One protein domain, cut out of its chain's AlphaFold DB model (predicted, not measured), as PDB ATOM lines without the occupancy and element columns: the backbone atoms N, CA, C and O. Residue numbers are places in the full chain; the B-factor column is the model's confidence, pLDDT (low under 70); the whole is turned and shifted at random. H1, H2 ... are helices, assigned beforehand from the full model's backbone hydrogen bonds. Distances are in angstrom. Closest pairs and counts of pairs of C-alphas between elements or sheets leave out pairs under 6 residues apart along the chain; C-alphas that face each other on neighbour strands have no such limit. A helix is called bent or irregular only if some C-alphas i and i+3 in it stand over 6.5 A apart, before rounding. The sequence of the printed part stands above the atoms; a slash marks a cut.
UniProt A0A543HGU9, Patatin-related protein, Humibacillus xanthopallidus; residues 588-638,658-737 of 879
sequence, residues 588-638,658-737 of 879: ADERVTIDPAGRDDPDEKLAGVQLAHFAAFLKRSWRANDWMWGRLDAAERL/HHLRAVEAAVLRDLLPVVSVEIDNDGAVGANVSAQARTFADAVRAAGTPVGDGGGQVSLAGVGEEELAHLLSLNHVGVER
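What this domain is: This is residues 588 to 638 and 658 to 737 of the 879 residues of the protein "Patatin-related protein" of Humibacillus xanthopallidus (UniProt A0A543HGU9). Picture a flat slab in which two long helices, H4 and the bent H5, run side by side in opposite directions, with the helical hairpin of H6 and H7 packed across H5, H6 on its second arm and H7 on its first. Three very short helices, H1, H2 and H3, lie on the side of H4 away from H5, and a long loop joins H6 to H7. The printed part has 131 residues with seven named helices, H1 to H7 in chain order, and no named strand; the class is all helix. It is compact, with a radius of gyration of the C-alphas of 13.9 A, and spans 41 by 41 by 20 A.

Where its parts are: Begin at C-alpha 658, at (20.295, 34.266, 41.056), where H5, residues 658 to 684, begins. By its hydrogen bonds it was assigned as one helix, but it is bent: C-alphas 670 and 673 are 6.9 A apart. Its arms are H5a, residues 658 to 670, 18.7 A long, and H5b, residues 673 to 684, 17.0 A long. H4, residues 620 to 638, runs 27.1 A from C-alpha 620 at (1.814, 8.356, 38.432). Before it, look for H1 at residues 602 to 605, H2 at 610 to 613 and H3 at 615 to 618. H6 spans residues 691 to 703, 18.5 A, and H7 residues 721 to 730, 14.5 A, ending at C-alpha 730 at (0.388, 25.003, 45.222).

How they stand to each other: Start from the hub, H5, whose arms stand at a steep tilt of 35.0 degrees, only just steep. H4 touches H5a with residues 628 to 636 alone, closest at the C-alphas of Leu 632 and Glu 664, 5.8 A, and H5b with residues 620 to 625 alone, closest at those of Ser 621 and Glu 678, 4.6 A; both tilts are shallow, 20 degrees, opposite ways. H5b and H6 form a helical hairpin and touch at a steep tilt of 45 degrees, their closest C-alphas those of Ser 676 and Ala 697, 4.5 A. H6 and H7 form another, at a shallow tilt of 20 degrees, closest at Phe 696 and Leu 730, C-alphas 5.4 A apart. H7 touches H5a at a steep tilt of 58 degrees, the same way, closest at the C-alphas of Ala 665 and Glu 721, 5.9 A. H3 and H4 touch only at the corner, C-alphas of Ala 616 and Trp 622 being closest at 5.2 A. H1 is close to H4 but not clearly touching, at 6.8 A between the C-alphas of Lys 605 and Trp 629; H2 touches no helix. In H4, H5a, H6 and H7 every O i to N i+4 pair is within hydrogen-bond range, in H5b 7 of 8; H1, H2 and H3 are too short for such a pair.

The domain as a whole: The farthest C-alphas, those of Ala 612 and Asp 709, are 41.5 A apart. Residues 639 to 657 are not printed, and C-alphas 638 and 658 stand 14.1 A apart across this cut. The link from H6 to H7, residues 704 to 720, is long; in it residues 705 to 706 pair with 714 to 715, antiparallel. Mean pLDDT of the printed part is 91.1, with residues 611 to 612 and 709 to 712 under 70.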
ATOM      1  N   ALA A 588      16.778  14.833  50.141       91.25
ATOM      2  CA  ALA A 588      15.531  15.596  50.113       91.25
ATOM      3  C   ALA A 588      15.316  16.448  51.384       91.25
ATOM      4  O   ALA A 588      14.419  17.291  51.402       91.25
ATOM      5  N   ASP A 589      16.153  16.265  52.411       89.75
ATOM      6  CA  ASP A 589      16.145  16.962  53.717       89.75
ATOM      7  C   ASP A 589      16.869  18.333  53.695       89.75
ATOM      8  O   ASP A 589      17.558  18.728  54.632       89.75
ATOM      9  N   GLU A 590      16.829  19.046  52.568       88.69
ATOM     10  CA  GLU A 590      17.446  20.374  52.420       88.69
ATOM     11  C   GLU A 590      16.465  21.357  51.777       88.69
ATOM     12  O   GLU A 590      15.567  20.961  51.046       88.69
ATOM     13  N   ARG A 591      16.596  22.661  52.027       93.31
ATOM     14  CA  ARG A 591      15.731  23.663  51.377       93.31
ATOM     15  C   ARG A 591      16.180  23.911  49.945       93.31
ATOM     16  O   ARG A 591      17.373  24.026  49.708       93.31
ATOM     17  N   VAL A 592      15.215  24.107  49.050       95.75
ATOM     18  CA  VAL A 592      15.442  24.580  47.676       95.75
ATOM     19  C   VAL A 592      15.075  26.062  47.593       95.75
ATOM     20  O   VAL A 592      14.037  26.477  48.115       95.75
ATOM     21  N   THR A 593      15.913  26.870  46.949       97.19
ATOM     22  CA  THR A 593      15.853  28.338  47.005       97.19
ATOM     23  C   THR A 593      14.590  28.933  46.366       97.19
ATOM     24  O   THR A 593      14.052  29.934  46.860       97.19
ATOM     25  N   ILE A 594      14.086  28.336  45.285       96.62
ATOM     26  CA  ILE A 594      12.876  28.778  44.584       96.62
ATOM     27  C   ILE A 594      11.591  28.437  45.343       96.62
ATOM     28  O   ILE A 594      10.564  29.044  45.049       96.62
ATOM     29  N   ASP A 595      11.612  27.497  46.299       96.38
ATOM     30  CA  ASP A 595      10.410  27.051  47.010       96.38
ATOM     31  C   ASP A 595       9.995  28.046  48.108       96.38
ATOM     32  O   ASP A 595      10.594  28.074  49.187       96.38
ATOM     33  N   PRO A 596       8.917  28.832  47.916       93.38
ATOM     34  CA  PRO A 596       8.500  29.814  48.910       93.38
ATOM     35  C   PRO A 596       7.856  29.159  50.141       93.38
ATOM     36  O   PRO A 596       7.715  29.817  51.172       93.38
ATOM     37  N   ALA A 597       7.452  27.884  50.050       91.38
ATOM     38  CA  ALA A 597       6.959  27.128  51.195       91.38
ATOM     39  C   ALA A 597       8.096  26.732  52.153       91.38
ATOM     40  O   ALA A 597       7.828  26.461  53.322       91.38
ATOM     41  N   GLY A 598       9.348  26.748  51.678       90.81
ATOM     42  CA  GLY A 598      10.532  26.446  52.475       90.81
ATOM     43  C   GLY A 598      10.553  25.017  53.010       90.81
ATOM     44  O   GLY A 598      11.009  24.828  54.136       90.81
ATOM     45  N   ARG A 599      10.038  24.054  52.230       92.00
ATOM     46  CA  ARG A 599      10.002  22.637  52.607       92.00
ATOM     47  C   ARG A 599      11.421  22.104  52.743       92.00
ATOM     48  O   ARG A 599      12.212  22.206  51.804       92.00
ATOM     49  N   ASP A 600      11.717  21.527  53.897       89.69
ATOM     50  CA  ASP A 600      13.010  20.929  54.223       89.69
ATOM     51  C   ASP A 600      12.916  19.487  54.711       89.69
ATOM     52  O   ASP A 600      13.952  18.890  54.927       89.69
ATOM     53  N   ASP A 601      11.723  18.896  54.809       88.31
ATOM     54  CA  ASP A 601      11.555  17.498  55.220       88.31
ATOM     55  C   ASP A 601      11.154  16.613  54.015       88.31
ATOM     56  O   ASP A 601      10.241  16.978  53.254       88.31
ATOM     57  N   PRO A 602      11.768  15.426  53.829       87.56
ATOM     58  CA  PRO A 602      11.339  14.461  52.820       87.56
ATOM     59  C   PRO A 602       9.835  14.126  52.864       87.56
ATOM     60  O   PRO A 602       9.236  13.949  51.803       87.56
ATOM     61  N   ASP A 603       9.192  14.095  54.039       85.56
ATOM     62  CA  ASP A 603       7.743  13.859  54.207       85.56
ATOM     63  C   ASP A 603       6.864  14.976  53.610       85.56
ATOM     64  O   ASP A 603       5.666  14.771  53.370       85.56
ATOM     65  N   GLU A 604       7.431  16.163  53.386       88.25
ATOM     66  CA  GLU A 604       6.746  17.313  52.788       88.25
ATOM     67  C   GLU A 604       6.917  17.392  51.268       88.25
ATOM     68  O   GLU A 604       6.129  18.049  50.573       88.25
ATOM     69  N   LYS A 605       7.934  16.709  50.739       91.69
ATOM     70  CA  LYS A 605       8.313  16.750  49.324       91.69
ATOM     71  C   LYS A 605       7.967  15.475  48.581       91.69
ATOM     72  O   LYS A 605       7.440  15.541  47.471       91.69
ATOM     73  N   LEU A 606       8.261  14.327  49.181       92.00
ATOM     74  CA  LEU A 606       8.275  13.035  48.512       92.00
ATOM     75  C   LEU A 606       7.077  12.200  48.944       92.00
ATOM     76  O   LEU A 606       6.878  11.922  50.121       92.00
ATOM     77  N   ALA A 607       6.303  11.705  47.986       87.19
ATOM     78  CA  ALA A 607       5.277  10.719  48.305       87.19
ATOM     79  C   ALA A 607       5.911   9.347  48.600       87.19
ATOM     80  O   ALA A 607       5.372   8.557  49.383       87.19
ATOM     81  N   GLY A 608       7.069   9.071  47.989       81.94
ATOM     82  CA  GLY A 608       7.805   7.817  48.059       81.94
ATOM     83  C   GLY A 608       8.249   7.401  49.452       81.94
ATOM     84  O   GLY A 608       8.350   6.200  49.670       81.94
ATOM     85  N   VAL A 609       8.430   8.319  50.408       81.31
ATOM     86  CA  VAL A 609       8.861   7.999  51.789       81.31
ATOM     87  C   VAL A 609       7.815   7.196  52.581       81.31
ATOM     88  O   VAL A 609       8.121   6.471  53.530       81.31
ATOM     89  N   GLN A 610       6.552   7.224  52.149       78.81
ATOM     90  CA  GLN A 610       5.483   6.454  52.779       78.81
ATOM     91  C   GLN A 610       5.573   4.950  52.446       78.81
ATOM     92  O   GLN A 610       6.228   4.510  51.499       78.81
ATOM     93  N   LEU A 611       4.846   4.129  53.217       69.81
ATOM     94  CA  LEU A 611       4.733   2.676  53.002       69.81
ATOM     95  C   LEU A 611       6.103   1.974  52.925       69.81
ATOM     96  O   LEU A 611       6.347   1.195  52.009       69.81
ATOM     97  N   ALA A 612       7.006   2.263  53.868       67.12
ATOM     98  CA  ALA A 612       8.363   1.699  53.878       67.12
ATOM     99  C   ALA A 612       9.096   1.886  52.533       67.12
ATOM    100  O   ALA A 612       9.732   0.966  52.025       67.12
ATOM    101  N   HIS A 613       8.966   3.080  51.957       75.25
ATOM    102  CA  HIS A 613       9.582   3.486  50.697       75.25
ATOM    103  C   HIS A 613       8.982   2.876  49.424       75.25
ATOM    104  O   HIS A 613       9.655   2.834  48.397       75.25
ATOM    105  N   PHE A 614       7.728   2.412  49.444       77.31
ATOM    106  CA  PHE A 614       7.041   1.842  48.269       77.31
ATOM    107  C   PHE A 614       5.909   2.713  47.708       77.31
ATOM    108  O   PHE A 614       5.322   2.372  46.678       77.31
ATOM    109  N   ALA A 615       5.542   3.800  48.386       79.94
ATOM    110  CA  ALA A 615       4.307   4.517  48.090       79.94
ATOM    111  C   ALA A 615       4.259   5.109  46.674       79.94
ATOM    112  O   ALA A 615       3.207   5.017  46.038       79.94
ATOM    113  N   ALA A 616       5.370   5.622  46.133       84.62
ATOM    114  CA  ALA A 616       5.376   6.263  44.814       84.62
ATOM    115  C   ALA A 616       4.932   5.316  43.677       84.62
ATOM    116  O   ALA A 616       4.364   5.755  42.679       84.62
ATOM    117  N   PHE A 617       5.048   3.994  43.833       85.88
ATOM    118  CA  PHE A 617       4.562   3.031  42.832       85.88
ATOM    119  C   PHE A 617       3.026   2.951  42.712       85.88
ATOM    120  O   PHE A 617       2.498   2.367  41.761       85.88
ATOM    121  N   LEU A 618       2.273   3.570  43.629       84.62
ATOM    122  CA  LEU A 618       0.805   3.567  43.608       84.62
ATOM    123  C   LEU A 618       0.209   4.525  42.568       84.62
ATOM    124  O   LEU A 618      -0.811   4.193  41.946       84.62
ATOM    125  N   LYS A 619       0.846   5.683  42.365       91.00
ATOM    126  CA  LYS A 619       0.317   6.810  41.586       91.00
ATOM    127  C   LYS A 619       1.353   7.391  40.643       91.00
ATOM    128  O   LYS A 619       2.516   7.519  41.007       91.00
ATOM    129  N   ARG A 620       0.928   7.761  39.437       94.56
ATOM    130  CA  ARG A 620       1.814   8.356  38.432       94.56
ATOM    131  C   ARG A 620       2.243   9.762  38.833       94.56
ATOM    132  O   ARG A 620       3.430  10.063  38.761       94.56
ATOM    133  N   SER A 621       1.315  10.573  39.350       95.38
ATOM    134  CA  SER A 621       1.622  11.932  39.822       95.38
ATOM    135  C   SER A 621       2.660  11.937  40.942       95.38
ATOM    136  O   SER A 621       3.521  12.808  40.970       95.38
ATOM    137  N   TRP A 622       2.635  10.929  41.818       95.31
ATOM    138  CA  TRP A 622       3.622  10.763  42.886       95.31
ATOM    139  C   TRP A 622       5.022  10.512  42.324       95.31
ATOM    140  O   TRP A 622       5.973  11.144  42.763       95.31
ATOM    141  N   ARG A 623       5.154   9.662  41.299       95.81
ATOM    142  CA  ARG A 623       6.451   9.421  40.643       95.81
ATOM    143  C   ARG A 623       6.958  10.654  39.904       95.81
ATOM    144  O   ARG A 623       8.130  10.989  40.024       95.81
ATOM    145  N   ALA A 624       6.080  11.344  39.180       96.94
ATOM    146  CA  ALA A 624       6.438  12.589  38.505       96.94
ATOM    147  C   ALA A 624       6.905  13.665  39.506       96.94
ATOM    148  O   ALA A 624       7.896  14.348  39.259       96.94
ATOM    149  N   ASN A 625       6.228  13.777  40.653       96.88
ATOM    150  CA  ASN A 625       6.595  14.695  41.729       96.88
ATOM    151  C   ASN A 625       7.948  14.337  42.360       96.88
ATOM    152  O   ASN A 625       8.797  15.211  42.497       96.88
ATOM    153  N   ASP A 626       8.167  13.072  42.717       96.56
ATOM    154  CA  ASP A 626       9.413  12.641  43.358       96.56
ATOM    155  C   ASP A 626      10.617  12.807  42.412       96.56
ATOM    156  O   ASP A 626      11.691  13.213  42.851       96.56
ATOM    157  N   TRP A 627      10.427  12.581  41.104       97.88
ATOM    158  CA  TRP A 627      11.433  12.876  40.077       97.88
ATOM    159  C   TRP A 627      11.755  14.374  40.005       97.88
ATOM    160  O   TRP A 627      12.922  14.756  39.931       97.88
ATOM    161  N   MET A 628      10.727  15.231  40.035       98.00
ATOM    162  CA  MET A 628      10.898  16.686  40.029       98.00
ATOM    163  C   MET A 628      11.692  17.172  41.238       98.00
ATOM    164  O   MET A 628      12.631  17.942  41.063       98.00
ATOM    165  N   TRP A 629      11.360  16.693  42.438       97.69
ATOM    166  CA  TRP A 629      12.126  17.021  43.640       97.69
ATOM    167  C   TRP A 629      13.566  16.525  43.564       97.69
ATOM    168  O   TRP A 629      14.462  17.278  43.914       97.69
ATOM    169  N   GLY A 630      13.805  15.337  43.000       97.44
ATOM    170  CA  GLY A 630      15.162  14.846  42.744       97.44
ATOM    171  C   GLY A 630      16.006  15.816  41.919       97.44
ATOM    172  O   GLY A 630      17.152  16.086  42.268       97.44
ATOM    173  N   ARG A 631      15.426  16.389  40.857       98.19
ATOM    174  CA  ARG A 631      16.101  17.404  40.034       98.19
ATOM    175  C   ARG A 631      16.293  18.733  40.770       98.19
ATOM    176  O   ARG A 631      17.362  19.321  40.662       98.19
ATOM    177  N   LEU A 632      15.300  19.192  41.536       98.31
ATOM    178  CA  LEU A 632      15.391  20.439  42.309       98.31
ATOM    179  C   LEU A 632      16.458  20.369  43.411       98.31
ATOM    180  O   LEU A 632      17.305  21.252  43.498       98.31
ATOM    181  N   ASP A 633      16.446  19.303  44.215       97.62
ATOM    182  CA  ASP A 633      17.408  19.108  45.304       97.62
ATOM    183  C   ASP A 633      18.841  18.958  44.748       97.62
ATOM    184  O   ASP A 633      19.805  19.476  45.314       97.62
ATOM    185  N   ALA A 634      18.995  18.292  43.594       97.75
ATOM    186  CA  ALA A 634      20.284  18.181  42.916       97.75
ATOM    187  C   ALA A 634      20.787  19.513  42.352       97.75
ATOM    188  O   ALA A 634      21.976  19.800  42.497       97.75
ATOM    189  N   ALA A 635      19.911  20.320  41.748       97.69
ATOM    190  CA  ALA A 635      20.256  21.649  41.255       97.69
ATOM    191  C   ALA A 635      20.771  22.544  42.391       97.69
ATOM    192  O   ALA A 635      21.891  23.053  42.309       97.69
ATOM    193  N   GLU A 636      20.012  22.647  43.485       97.62
ATOM    194  CA  GLU A 636      20.381  23.407  44.684       97.62
ATOM    195  C   GLU A 636      21.771  22.989  45.195       97.62
ATOM    196  O   GLU A 636      22.676  23.815  45.375       97.62
ATOM    197  N   ARG A 637      21.981  21.678  45.375       96.75
ATOM    198  CA  ARG A 637      23.237  21.160  45.919       96.75
ATOM    199  C   ARG A 637      24.416  21.358  44.972       96.75
ATOM    200  O   ARG A 637      25.516  21.692  45.423       96.75
ATOM    201  N   LEU A 638      24.215  21.138  43.676       96.19
ATOM    202  CA  LEU A 638      25.283  21.197  42.688       96.19
ATOM    203  C   LEU A 638      25.748  22.635  42.446       96.19
ATOM    204  O   LEU A 638      26.954  22.869  42.429       96.19
ATOM    205  N   HIS A 658      20.703  34.074  42.446       96.38
ATOM    206  CA  HIS A 658      20.295  34.266  41.056       96.38
ATOM    207  C   HIS A 658      20.481  32.982  40.240       96.38
ATOM    208  O   HIS A 658      19.552  32.559  39.560       96.38
ATOM    209  N   HIS A 659      21.650  32.343  40.346       97.69
ATOM    210  CA  HIS A 659      21.930  31.091  39.636       97.69
ATOM    211  C   HIS A 659      21.119  29.915  40.178       97.69
ATOM    212  O   HIS A 659      20.602  29.133  39.385       97.69
ATOM    213  N   LEU A 660      20.938  29.829  41.501       97.94
ATOM    214  CA  LEU A 660      20.060  28.829  42.124       97.94
ATOM    215  C   LEU A 660      18.639  28.918  41.553       97.94
ATOM    216  O   LEU A 660      18.142  27.955  40.971       97.94
ATOM    217  N   ARG A 661      18.023  30.106  41.609       97.69
ATOM    218  CA  ARG A 661      16.662  30.322  41.096       97.69
ATOM    219  C   ARG A 661      16.544  30.082  39.597       97.69
ATOM    220  O   ARG A 661      15.538  29.525  39.169       97.69
ATOM    221  N   ALA A 662      17.540  30.481  38.807       97.50
ATOM    222  CA  ALA A 662      17.514  30.296  37.359       97.50
ATOM    223  C   ALA A 662      17.491  28.803  36.981       97.50
ATOM    224  O   ALA A 662      16.603  28.369  36.245       97.50
ATOM    225  N   VAL A 663      18.416  28.009  37.535       97.75
ATOM    226  CA  VAL A 663      18.488  26.561  37.277       97.75
ATOM    227  C   VAL A 663      17.231  25.855  37.794       97.75
ATOM    228  O   VAL A 663      16.606  25.076  37.074       97.75
ATOM    229  N   GLU A 664      16.788  26.167  39.011       98.31
ATOM    230  CA  GLU A 664      15.575  25.577  39.585       98.31
ATOM    231  C   GLU A 664      14.318  25.943  38.782       98.31
ATOM    232  O   GLU A 664      13.435  25.105  38.579       98.31
ATOM    233  N   ALA A 665      14.233  27.165  38.250       98.31
ATOM    234  CA  ALA A 665      13.147  27.565  37.365       98.31
ATOM    235  C   ALA A 665      13.134  26.744  36.068       98.31
ATOM    236  O   ALA A 665      12.052  26.370  35.609       98.31
ATOM    237  N   ALA A 666      14.295  26.410  35.496       97.00
ATOM    238  CA  ALA A 666      14.378  25.522  34.337       97.00
ATOM    239  C   ALA A 666      13.804  24.128  34.652       97.00
ATOM    240  O   ALA A 666      12.982  23.611  33.892       97.00
ATOM    241  N   VAL A 667      14.133  23.565  35.821       97.88
ATOM    242  CA  VAL A 667      13.553  22.299  36.306       97.88
ATOM    243  C   VAL A 667      12.025  22.389  36.415       97.88
ATOM    244  O   VAL A 667      11.312  21.485  35.967       97.88
ATOM    245  N   LEU A 668      11.491  23.484  36.967       98.38
ATOM    246  CA  LEU A 668      10.043  23.679  37.102       98.38
ATOM    247  C   LEU A 668       9.332  23.815  35.751       98.38
ATOM    248  O   LEU A 668       8.242  23.259  35.582       98.38
ATOM    249  N   ARG A 669       9.936  24.511  34.777       96.94
ATOM    250  CA  ARG A 669       9.376  24.628  33.419       96.94
ATOM    251  C   ARG A 669       9.255  23.270  32.738       96.94
ATOM    252  O   ARG A 669       8.253  23.028  32.066       96.94
ATOM    253  N   ASP A 670      10.236  22.397  32.952       94.69
ATOM    254  CA  ASP A 670      10.247  21.041  32.409       94.69
ATOM    255  C   ASP A 670       9.176  20.147  33.061       94.69
ATOM    256  O   ASP A 670       8.531  19.350  32.378       94.69
ATOM    257  N   LEU A 671       8.993  20.240  34.384       97.19
ATOM    258  CA  LEU A 671       8.360  19.159  35.155       97.19
ATOM    259  C   LEU A 671       6.998  19.490  35.759       97.19
ATOM    260  O   LEU A 671       6.196  18.571  35.930       97.19
ATOM    261  N   LEU A 672       6.666  20.760  36.020       97.50
ATOM    262  CA  LEU A 672       5.314  21.113  36.475       97.50
ATOM    263  C   LEU A 672       4.223  20.659  35.480       97.50
ATOM    264  O   LEU A 672       3.217  20.102  35.936       97.50
ATOM    265  N   PRO A 673       4.399  20.789  34.143       96.56
ATOM    266  CA  PRO A 673       3.437  20.252  33.179       96.56
ATOM    267  C   PRO A 673       3.307  18.728  33.252       96.56
ATOM    268  O   PRO A 673       2.198  18.205  33.157       96.56
ATOM    269  N   VAL A 674       4.418  18.014  33.468       95.75
ATOM    270  CA  VAL A 674       4.426  16.548  33.593       95.75
ATOM    271  C   VAL A 674       3.628  16.118  34.822       95.75
ATOM    272  O   VAL A 674       2.726  15.289  34.708       95.75
ATOM    273  N   VAL A 675       3.877  16.731  35.986       96.50
ATOM    274  CA  VAL A 675       3.118  16.440  37.214       96.50
ATOM    275  C   VAL A 675       1.627  16.728  37.007       96.50
ATOM    276  O   VAL A 675       0.789  15.910  37.387       96.50
ATOM    277  N   SER A 676       1.286  17.849  36.359       95.81
ATOM    278  CA  SER A 676      -0.103  18.206  36.050       95.81
ATOM    279  C   SER A 676      -0.808  17.150  35.192       95.81
ATOM    280  O   SER A 676      -1.953  16.806  35.483       95.81
ATOM    281  N   VAL A 677      -0.156  16.636  34.147       94.81
ATOM    282  CA  VAL A 677      -0.728  15.594  33.274       94.81
ATOM    283  C   VAL A 677      -0.922  14.288  34.043       94.81
ATOM    284  O   VAL A 677      -1.966  13.640  33.931       94.81
ATOM    285  N   GLU A 678       0.042  13.911  34.884       95.00
ATOM    286  CA  GLU A 678      -0.053  12.656  35.626       95.00
ATOM    287  C   GLU A 678      -1.116  12.668  36.734       95.00
ATOM    288  O   GLU A 678      -1.654  11.614  37.083       95.00
ATOM    289  N   ILE A 679      -1.495  13.846  37.243       95.06
ATOM    290  CA  ILE A 679      -2.653  14.005  38.137       95.06
ATOM    291  C   ILE A 679      -3.955  13.614  37.424       95.06
ATOM    292  O   ILE A 679      -4.795  12.913  38.003       95.06
ATOM    293  N   ASP A 680      -4.127  14.028  36.169       92.25
ATOM    294  CA  ASP A 680      -5.312  13.677  35.383       92.25
ATOM    295  C   ASP A 680      -5.325  12.183  35.040       92.25
ATOM    296  O   ASP A 680      -6.363  11.520  35.169       92.25
ATOM    297  N   ASN A 681      -4.160  11.632  34.681       93.00
ATOM    298  CA  ASN A 681      -4.000  10.204  34.414       93.00
ATOM    299  C   ASN A 681      -4.376   9.354  35.633       93.00
ATOM    300  O   ASN A 681      -5.082   8.356  35.479       93.00
ATOM    301  N   ASP A 682      -3.976   9.762  36.841       92.75
ATOM    302  CA  ASP A 682      -4.359   9.101  38.092       92.75
ATOM    303  C   ASP A 682      -5.884   9.105  38.307       92.75
ATOM    304  O   ASP A 682      -6.474   8.083  38.685       92.75
ATOM    305  N   GLY A 683      -6.549  10.224  38.004       89.75
ATOM    306  CA  GLY A 683      -8.009  10.325  38.045       89.75
ATOM    307  C   GLY A 683      -8.701   9.383  37.053       89.75
ATOM    308  O   GLY A 683      -9.662   8.698  37.417       89.75
ATOM    309  N   ALA A 684      -8.185   9.286  35.824       89.31
ATOM    310  CA  ALA A 684      -8.740   8.443  34.761       89.31
ATOM    311  C   ALA A 684      -8.724   6.942  35.108       89.31
ATOM    312  O   ALA A 684      -9.625   6.195  34.720       89.31
ATOM    313  N   VAL A 685      -7.738   6.500  35.891       86.44
ATOM    314  CA  VAL A 685      -7.600   5.108  36.358       86.44
ATOM    315  C   VAL A 685      -8.227   4.859  37.737       86.44
ATOM    316  O   VAL A 685      -8.101   3.764  38.292       86.44
ATOM    317  N   GLY A 686      -8.932   5.848  38.296       83.81
ATOM    318  CA  GLY A 686      -9.682   5.724  39.546       83.81
ATOM    319  C   GLY A 686      -8.824   5.729  40.816       83.81
ATOM    320  O   GLY A 686      -9.208   5.073  41.793       83.81
ATOM    321  N   ALA A 687      -7.677   6.414  40.800       87.69
ATOM    322  CA  ALA A 687      -6.952   6.805  42.011       87.69
ATOM    323  C   ALA A 687      -7.645   7.997  42.701       87.69
ATOM    324  O   ALA A 687      -8.470   8.684  42.087       87.69
ATOM    325  N   ASN A 688      -7.324   8.266  43.970       88.25
ATOM    326  CA  ASN A 688      -7.776   9.510  44.585       88.25
ATOM    327  C   ASN A 688      -7.016  10.697  43.978       88.25
ATOM    328  O   ASN A 688      -5.791  10.693  43.888       88.25
ATOM    329  N   VAL A 689      -7.747  11.755  43.638       90.56
ATOM    330  CA  VAL A 689      -7.161  13.053  43.297       90.56
ATOM    331  C   VAL A 689      -7.692  14.067  44.300       90.56
ATOM    332  O   VAL A 689      -8.911  14.273  44.394       90.56
ATOM    333  N   SER A 690      -6.800  14.677  45.082       90.06
ATOM    334  CA  SER A 690      -7.171  15.682  46.079       90.06
ATOM    335  C   SER A 690      -7.704  16.965  45.422       90.06
ATOM    336  O   SER A 690      -7.542  17.202  44.223       90.06
ATOM    337  N   ALA A 691      -8.413  17.799  46.189       91.44
ATOM    338  CA  ALA A 691      -8.859  19.101  45.685       91.44
ATOM    339  C   ALA A 691      -7.663  20.025  45.406       91.44
ATOM    340  O   ALA A 691      -7.676  20.770  44.429       91.44
ATOM    341  N   GLN A 692      -6.622  19.915  46.231       92.06
ATOM    342  CA  GLN A 692      -5.358  20.621  46.094       92.06
ATOM    343  C   GLN A 692      -4.642  20.224  44.799       92.06
ATOM    344  O   GLN A 692      -4.312  21.105  44.016       92.06
ATOM    345  N   ALA A 693      -4.505  18.923  44.514       92.81
ATOM    346  CA  ALA A 693      -3.888  18.443  43.275       92.81
ATOM    347  C   ALA A 693      -4.631  18.932  42.018       92.81
ATOM    348  O   ALA A 693      -3.996  19.372  41.066       92.81
ATOM    349  N   ARG A 694      -5.975  18.933  42.028       94.00
ATOM    350  CA  ARG A 694      -6.771  19.526  40.933       94.00
ATOM    351  C   ARG A 694      -6.503  21.018  40.766       94.00
ATOM    352  O   ARG A 694      -6.273  21.469  39.655       94.00
ATOM    353  N   THR A 695      -6.506  21.759  41.875       95.50
ATOM    354  CA  THR A 695      -6.265  23.210  41.870       95.50
ATOM    355  C   THR A 695      -4.884  23.533  41.302       95.50
ATOM    356  O   THR A 695      -4.754  24.431  40.479       95.50
ATOM    357  N   PHE A 696      -3.867  22.768  41.700       96.25
ATOM    358  CA  PHE A 696      -2.517  22.867  41.159       96.25
ATOM    359  C   PHE A 696      -2.475  22.580  39.649       96.25
ATOM    360  O   PHE A 696      -1.970  23.405  38.893       96.25
ATOM    361  N   ALA A 697      -3.052  21.463  39.194       95.56
ATOM    362  CA  ALA A 697      -3.074  21.101  37.775       95.56
ATOM    363  C   ALA A 697      -3.792  22.156  36.911       95.56
ATOM    364  O   ALA A 697      -3.318  22.533  35.840       95.56
ATOM    365  N   ASP A 698      -4.916  22.689  37.398       95.44
ATOM    366  CA  ASP A 698      -5.642  23.774  36.734       95.44
ATOM    367  C   ASP A 698      -4.811  25.066  36.667       95.44
ATOM    368  O   ASP A 698      -4.805  25.729  35.630       95.44
ATOM    369  N   ALA A 699      -4.073  25.404  37.731       96.69
ATOM    370  CA  ALA A 699      -3.196  26.575  37.760       96.69
ATOM    371  C   ALA A 699      -2.028  26.452  36.766       96.69
ATOM    372  O   ALA A 699      -1.766  27.394  36.020       96.69
ATOM    373  N   VAL A 700      -1.381  25.283  36.686       96.50
ATOM    374  CA  VAL A 700      -0.309  25.019  35.707       96.50
ATOM    375  C   VAL A 700      -0.831  25.170  34.277       96.50
ATOM    376  O   VAL A 700      -0.199  25.830  33.452       96.50
ATOM    377  N   ARG A 701      -2.013  24.617  33.982       94.38
ATOM    378  CA  ARG A 701      -2.654  24.768  32.668       94.38
ATOM    379  C   ARG A 701      -3.016  26.211  32.336       94.38
ATOM    380  O   ARG A 701      -2.923  26.593  31.175       94.38
ATOM    381  N   ALA A 702      -3.460  26.982  33.324       94.94
ATOM    382  CA  ALA A 702      -3.840  28.376  33.132       94.94
ATOM    383  C   ALA A 702      -2.629  29.287  32.867       94.94
ATOM    384  O   ALA A 702      -2.755  30.235  32.096       94.94
ATOM    385  N   ALA A 703      -1.482  28.993  33.486       95.06
ATOM    386  CA  ALA A 703      -0.240  29.741  33.292       95.06
ATOM    387  C   ALA A 703       0.477  29.384  31.975       95.06
ATOM    388  O   ALA A 703       1.162  30.216  31.381       95.06
ATOM    389  N   GLY A 704       0.345  28.137  31.515       92.44
ATOM    390  CA  GLY A 704       1.059  27.638  30.345       92.44
ATOM    391  C   GLY A 704       0.384  27.904  29.000       92.44
ATOM    392  O   GLY A 704      -0.821  28.119  28.884       92.44
ATOM    393  N   THR A 705       1.185  27.832  27.938       91.81
ATOM    394  CA  THR A 705       0.698  27.902  26.552       91.81
ATOM    395  C   THR A 705       0.383  26.498  26.027       91.81
ATOM    396  O   THR A 705       1.202  25.601  26.222       91.81
ATOM    397  N   PRO A 706      -0.769  26.252  25.376       88.25
ATOM    398  CA  PRO A 706      -1.096  24.928  24.845       88.25
ATOM    399  C   PRO A 706      -0.054  24.421  23.840       88.25
ATOM    400  O   PRO A 706       0.375  25.169  22.960       88.25
ATOM    401  N   VAL A 707       0.316  23.142  23.942       83.25
ATOM    402  CA  VAL A 707       1.241  22.472  23.015       83.25
ATOM    403  C   VAL A 707       0.466  21.450  22.177       83.25
ATOM    404  O   VAL A 707      -0.046  20.466  22.707       83.25
ATOM    405  N   GLY A 708       0.393  21.676  20.861       73.25
ATOM    406  CA  GLY A 708      -0.302  20.798  19.907       73.25
ATOM    407  C   GLY A 708      -1.838  20.885  19.938       73.25
ATOM    408  O   GLY A 708      -2.426  21.608  20.738       73.25
ATOM    409  N   ASP A 709      -2.498  20.128  19.051       50.62
ATOM    410  CA  ASP A 709      -3.950  20.232  18.792       50.62
ATOM    411  C   ASP A 709      -4.837  19.307  19.658       50.62
ATOM    412  O   ASP A 709      -6.061  19.290  19.511       50.62
ATOM    413  N   GLY A 710      -4.274  18.540  20.596       51.38
ATOM    414  CA  GLY A 710      -5.082  17.680  21.464       51.38
ATOM    415  C   GLY A 710      -4.278  16.972  22.546       51.38
ATOM    416  O   GLY A 710      -3.463  16.110  22.240       51.38
ATOM    417  N   GLY A 711      -4.540  17.304  23.814       53.66
ATOM    418  CA  GLY A 711      -3.963  16.575  24.951       53.66
ATOM    419  C   GLY A 711      -3.889  17.322  26.284       53.66
ATOM    420  O   GLY A 711      -3.554  16.706  27.286       53.66
ATOM    421  N   GLY A 712      -4.185  18.625  26.335       64.25
ATOM    422  CA  GLY A 712      -4.096  19.391  27.588       64.25
ATOM    423  C   GLY A 712      -2.664  19.612  28.101       64.25
ATOM    424  O   GLY A 712      -2.500  20.127  29.204       64.25
ATOM    425  N   GLN A 713      -1.644  19.255  27.309       79.56
ATOM    426  CA  GLN A 713      -0.249  19.601  27.571       79.56
ATOM    427  C   GLN A 713      -0.019  21.098  27.359       79.56
ATOM    428  O   GLN A 713      -0.514  21.694  26.399       79.56
ATOM    429  N   VAL A 714       0.764  21.686  28.259       91.38
ATOM    430  CA  VAL A 714       1.128  23.099  28.227       91.38
ATOM    431  C   VAL A 714       2.639  23.270  28.338       91.38
ATOM    432  O   VAL A 714       3.313  22.472  28.984       91.38
ATOM    433  N   SER A 715       3.170  24.320  27.718       93.56
ATOM    434  CA  SER A 715       4.555  24.757  27.856       93.56
ATOM    435  C   SER A 715       4.627  25.972  28.772       93.56
ATOM    436  O   SER A 715       3.880  26.939  28.593       93.56
ATOM    437  N   LEU A 716       5.565  25.929  29.721       95.88
ATOM    438  CA  LEU A 716       5.867  27.025  30.645       95.88
ATOM    439  C   LEU A 716       7.103  27.838  30.220       95.88
ATOM    440  O   LEU A 716       7.627  28.607  31.019       95.88
ATOM    441  N   ALA A 717       7.576  27.701  28.976       91.38
ATOM    442  CA  ALA A 717       8.808  28.353  28.511       91.38
ATOM    443  C   ALA A 717       8.818  29.887  28.704       91.38
ATOM    444  O   ALA A 717       9.873  30.467  28.933       91.38
ATOM    445  N   GLY A 718       7.652  30.541  28.633       90.25
ATOM    446  CA  GLY A 718       7.502  31.990  28.834       90.25
ATOM    447  C   GLY A 718       7.142  32.428  30.258       90.25
ATOM    448  O   GLY A 718       6.928  33.618  30.474       90.25
ATOM    449  N   VAL A 719       7.028  31.499  31.211       96.38
ATOM    450  CA  VAL A 719       6.588  31.794  32.584       96.38
ATOM    451  C   VAL A 719       7.782  32.229  33.441       96.38
ATOM    452  O   VAL A 719       8.849  31.602  33.424       96.38
ATOM    453  N   GLY A 720       7.603  33.335  34.170       96.19
ATOM    454  CA  GLY A 720       8.630  33.934  35.026       96.19
ATOM    455  C   GLY A 720       8.853  33.174  36.338       96.19
ATOM    456  O   GLY A 720       7.994  32.421  36.792       96.19
ATOM    457  N   GLU A 721      10.004  33.402  36.974       96.44
ATOM    458  CA  GLU A 721      10.432  32.685  38.190       96.44
ATOM    459  C   GLU A 721       9.454  32.828  39.366       96.44
ATOM    460  O   GLU A 721       9.160  31.843  40.038       96.44
ATOM    461  N   GLU A 722       8.910  34.027  39.604       96.62
ATOM    462  CA  GLU A 722       7.957  34.262  40.703       96.62
ATOM    463  C   GLU A 722       6.655  33.473  40.524       96.62
ATOM    464  O   GLU A 722       6.106  32.932  41.485       96.62
ATOM    465  N   GLU A 723       6.169  33.372  39.286       97.75
ATOM    466  CA  GLU A 723       4.964  32.608  38.972       97.75
ATOM    467  C   GLU A 723       5.227  31.099  39.069       97.75
ATOM    468  O   GLU A 723       4.403  30.376  39.623       97.75
ATOM    469  N   LEU A 724       6.401  30.620  38.641       98.38
ATOM    470  CA  LEU A 724       6.820  29.224  38.836       98.38
ATOM    471  C   LEU A 724       6.933  28.860  40.322       98.38
ATOM    472  O   LEU A 724       6.420  27.819  40.737       98.38
ATOM    473  N   ALA A 725       7.537  29.729  41.136       97.62
ATOM    474  CA  ALA A 725       7.603  29.572  42.587       97.62
ATOM    475  C   ALA A 725       6.196  29.521  43.208       97.62
ATOM    476  O   ALA A 725       5.911  28.683  44.070       97.62
ATOM    477  N   HIS A 726       5.278  30.370  42.732       97.56
ATOM    478  CA  HIS A 726       3.881  30.322  43.149       97.56
ATOM    479  C   HIS A 726       3.205  28.999  42.757       97.56
ATOM    480  O   HIS A 726       2.575  28.373  43.610       97.56
ATOM    481  N   LEU A 727       3.373  28.517  41.524       97.75
ATOM    482  CA  LEU A 727       2.837  27.219  41.104       97.75
ATOM    483  C   LEU A 727       3.396  26.065  41.948       97.75
ATOM    484  O   LEU A 727       2.632  25.208  42.392       97.75
ATOM    485  N   LEU A 728       4.701  26.069  42.236       97.19
ATOM    486  CA  LEU A 728       5.340  25.077  43.104       97.19
ATOM    487  C   LEU A 728       4.763  25.109  44.530       97.19
ATOM    488  O   LEU A 728       4.593  24.054  45.145       97.19
ATOM    489  N   SER A 729       4.413  26.291  45.047       95.69
ATOM    490  CA  SER A 729       3.780  26.436  46.370       95.69
ATOM    491  C   SER A 729       2.391  25.789  46.455       95.69
ATOM    492  O   SER A 729       1.980  25.348  47.525       95.69
ATOM    493  N   LEU A 730       1.681  25.685  45.324       95.44
ATOM    494  CA  LEU A 730       0.388  25.003  45.222       95.44
ATOM    495  C   LEU A 730       0.532  23.477  45.087       95.44
ATOM    496  O   LEU A 730      -0.447  22.748  45.278       95.44
ATOM    497  N   ASN A 731       1.727  22.976  44.747       94.38
ATOM    498  CA  ASN A 731       1.969  21.548  44.577       94.38
ATOM    499  C   ASN A 731       2.014  20.821  45.931       94.38
ATOM    500  O   ASN A 731       3.030  20.820  46.630       94.38
ATOM    501  N   HIS A 732       0.917  20.132  46.249       89.25
ATOM    502  CA  HIS A 732       0.764  19.287  47.434       89.25
ATOM    503  C   HIS A 732       0.780  17.782  47.119       89.25
ATOM    504  O   HIS A 732       0.307  16.986  47.929       89.25
ATOM    505  N   VAL A 733       1.285  17.369  45.955       89.31
ATOM    506  CA  VAL A 733       1.288  15.952  45.555       89.31
ATOM    507  C   VAL A 733       2.123  15.094  46.517       89.31
ATOM    508  O   VAL A 733       1.663  14.029  46.922       89.31
ATOM    509  N   GLY A 734       3.291  15.583  46.949       81.62
ATOM    510  CA  GLY A 734       4.181  14.878  47.885       81.62
ATOM    511  C   GLY A 734       3.579  14.606  49.271       81.62
ATOM    512  O   GLY A 734       3.823  13.556  49.858       81.62
ATOM    513  N   VAL A 735       2.713  15.499  49.766       85.00
ATOM    514  CA  VAL A 735       2.080  15.378  51.099       85.00
ATOM    515  C   VAL A 735       0.795  14.550  51.104       85.00
ATOM    516  O   VAL A 735       0.180  14.346  52.160       85.00
ATOM    517  N   GLU A 736       0.338  14.072  49.944       86.56
ATOM    518  CA  GLU A 736      -0.840  13.215  49.879       86.56
ATOM    519  C   GLU A 736      -0.602  11.924  50.667       86.56
ATOM    520  O   GLU A 736       0.309  11.144  50.399       86.56
ATOM    521  N   ARG A 737      -1.445  11.672  51.670       81.88
ATOM    522  CA  ARG A 737      -1.285  10.504  52.539       81.88
ATOM    523  C   ARG A 737      -1.921   9.267  51.918       81.88
ATOM    524  O   ARG A 737      -3.062   9.319  51.452       81.88
TER     525      ARG A 737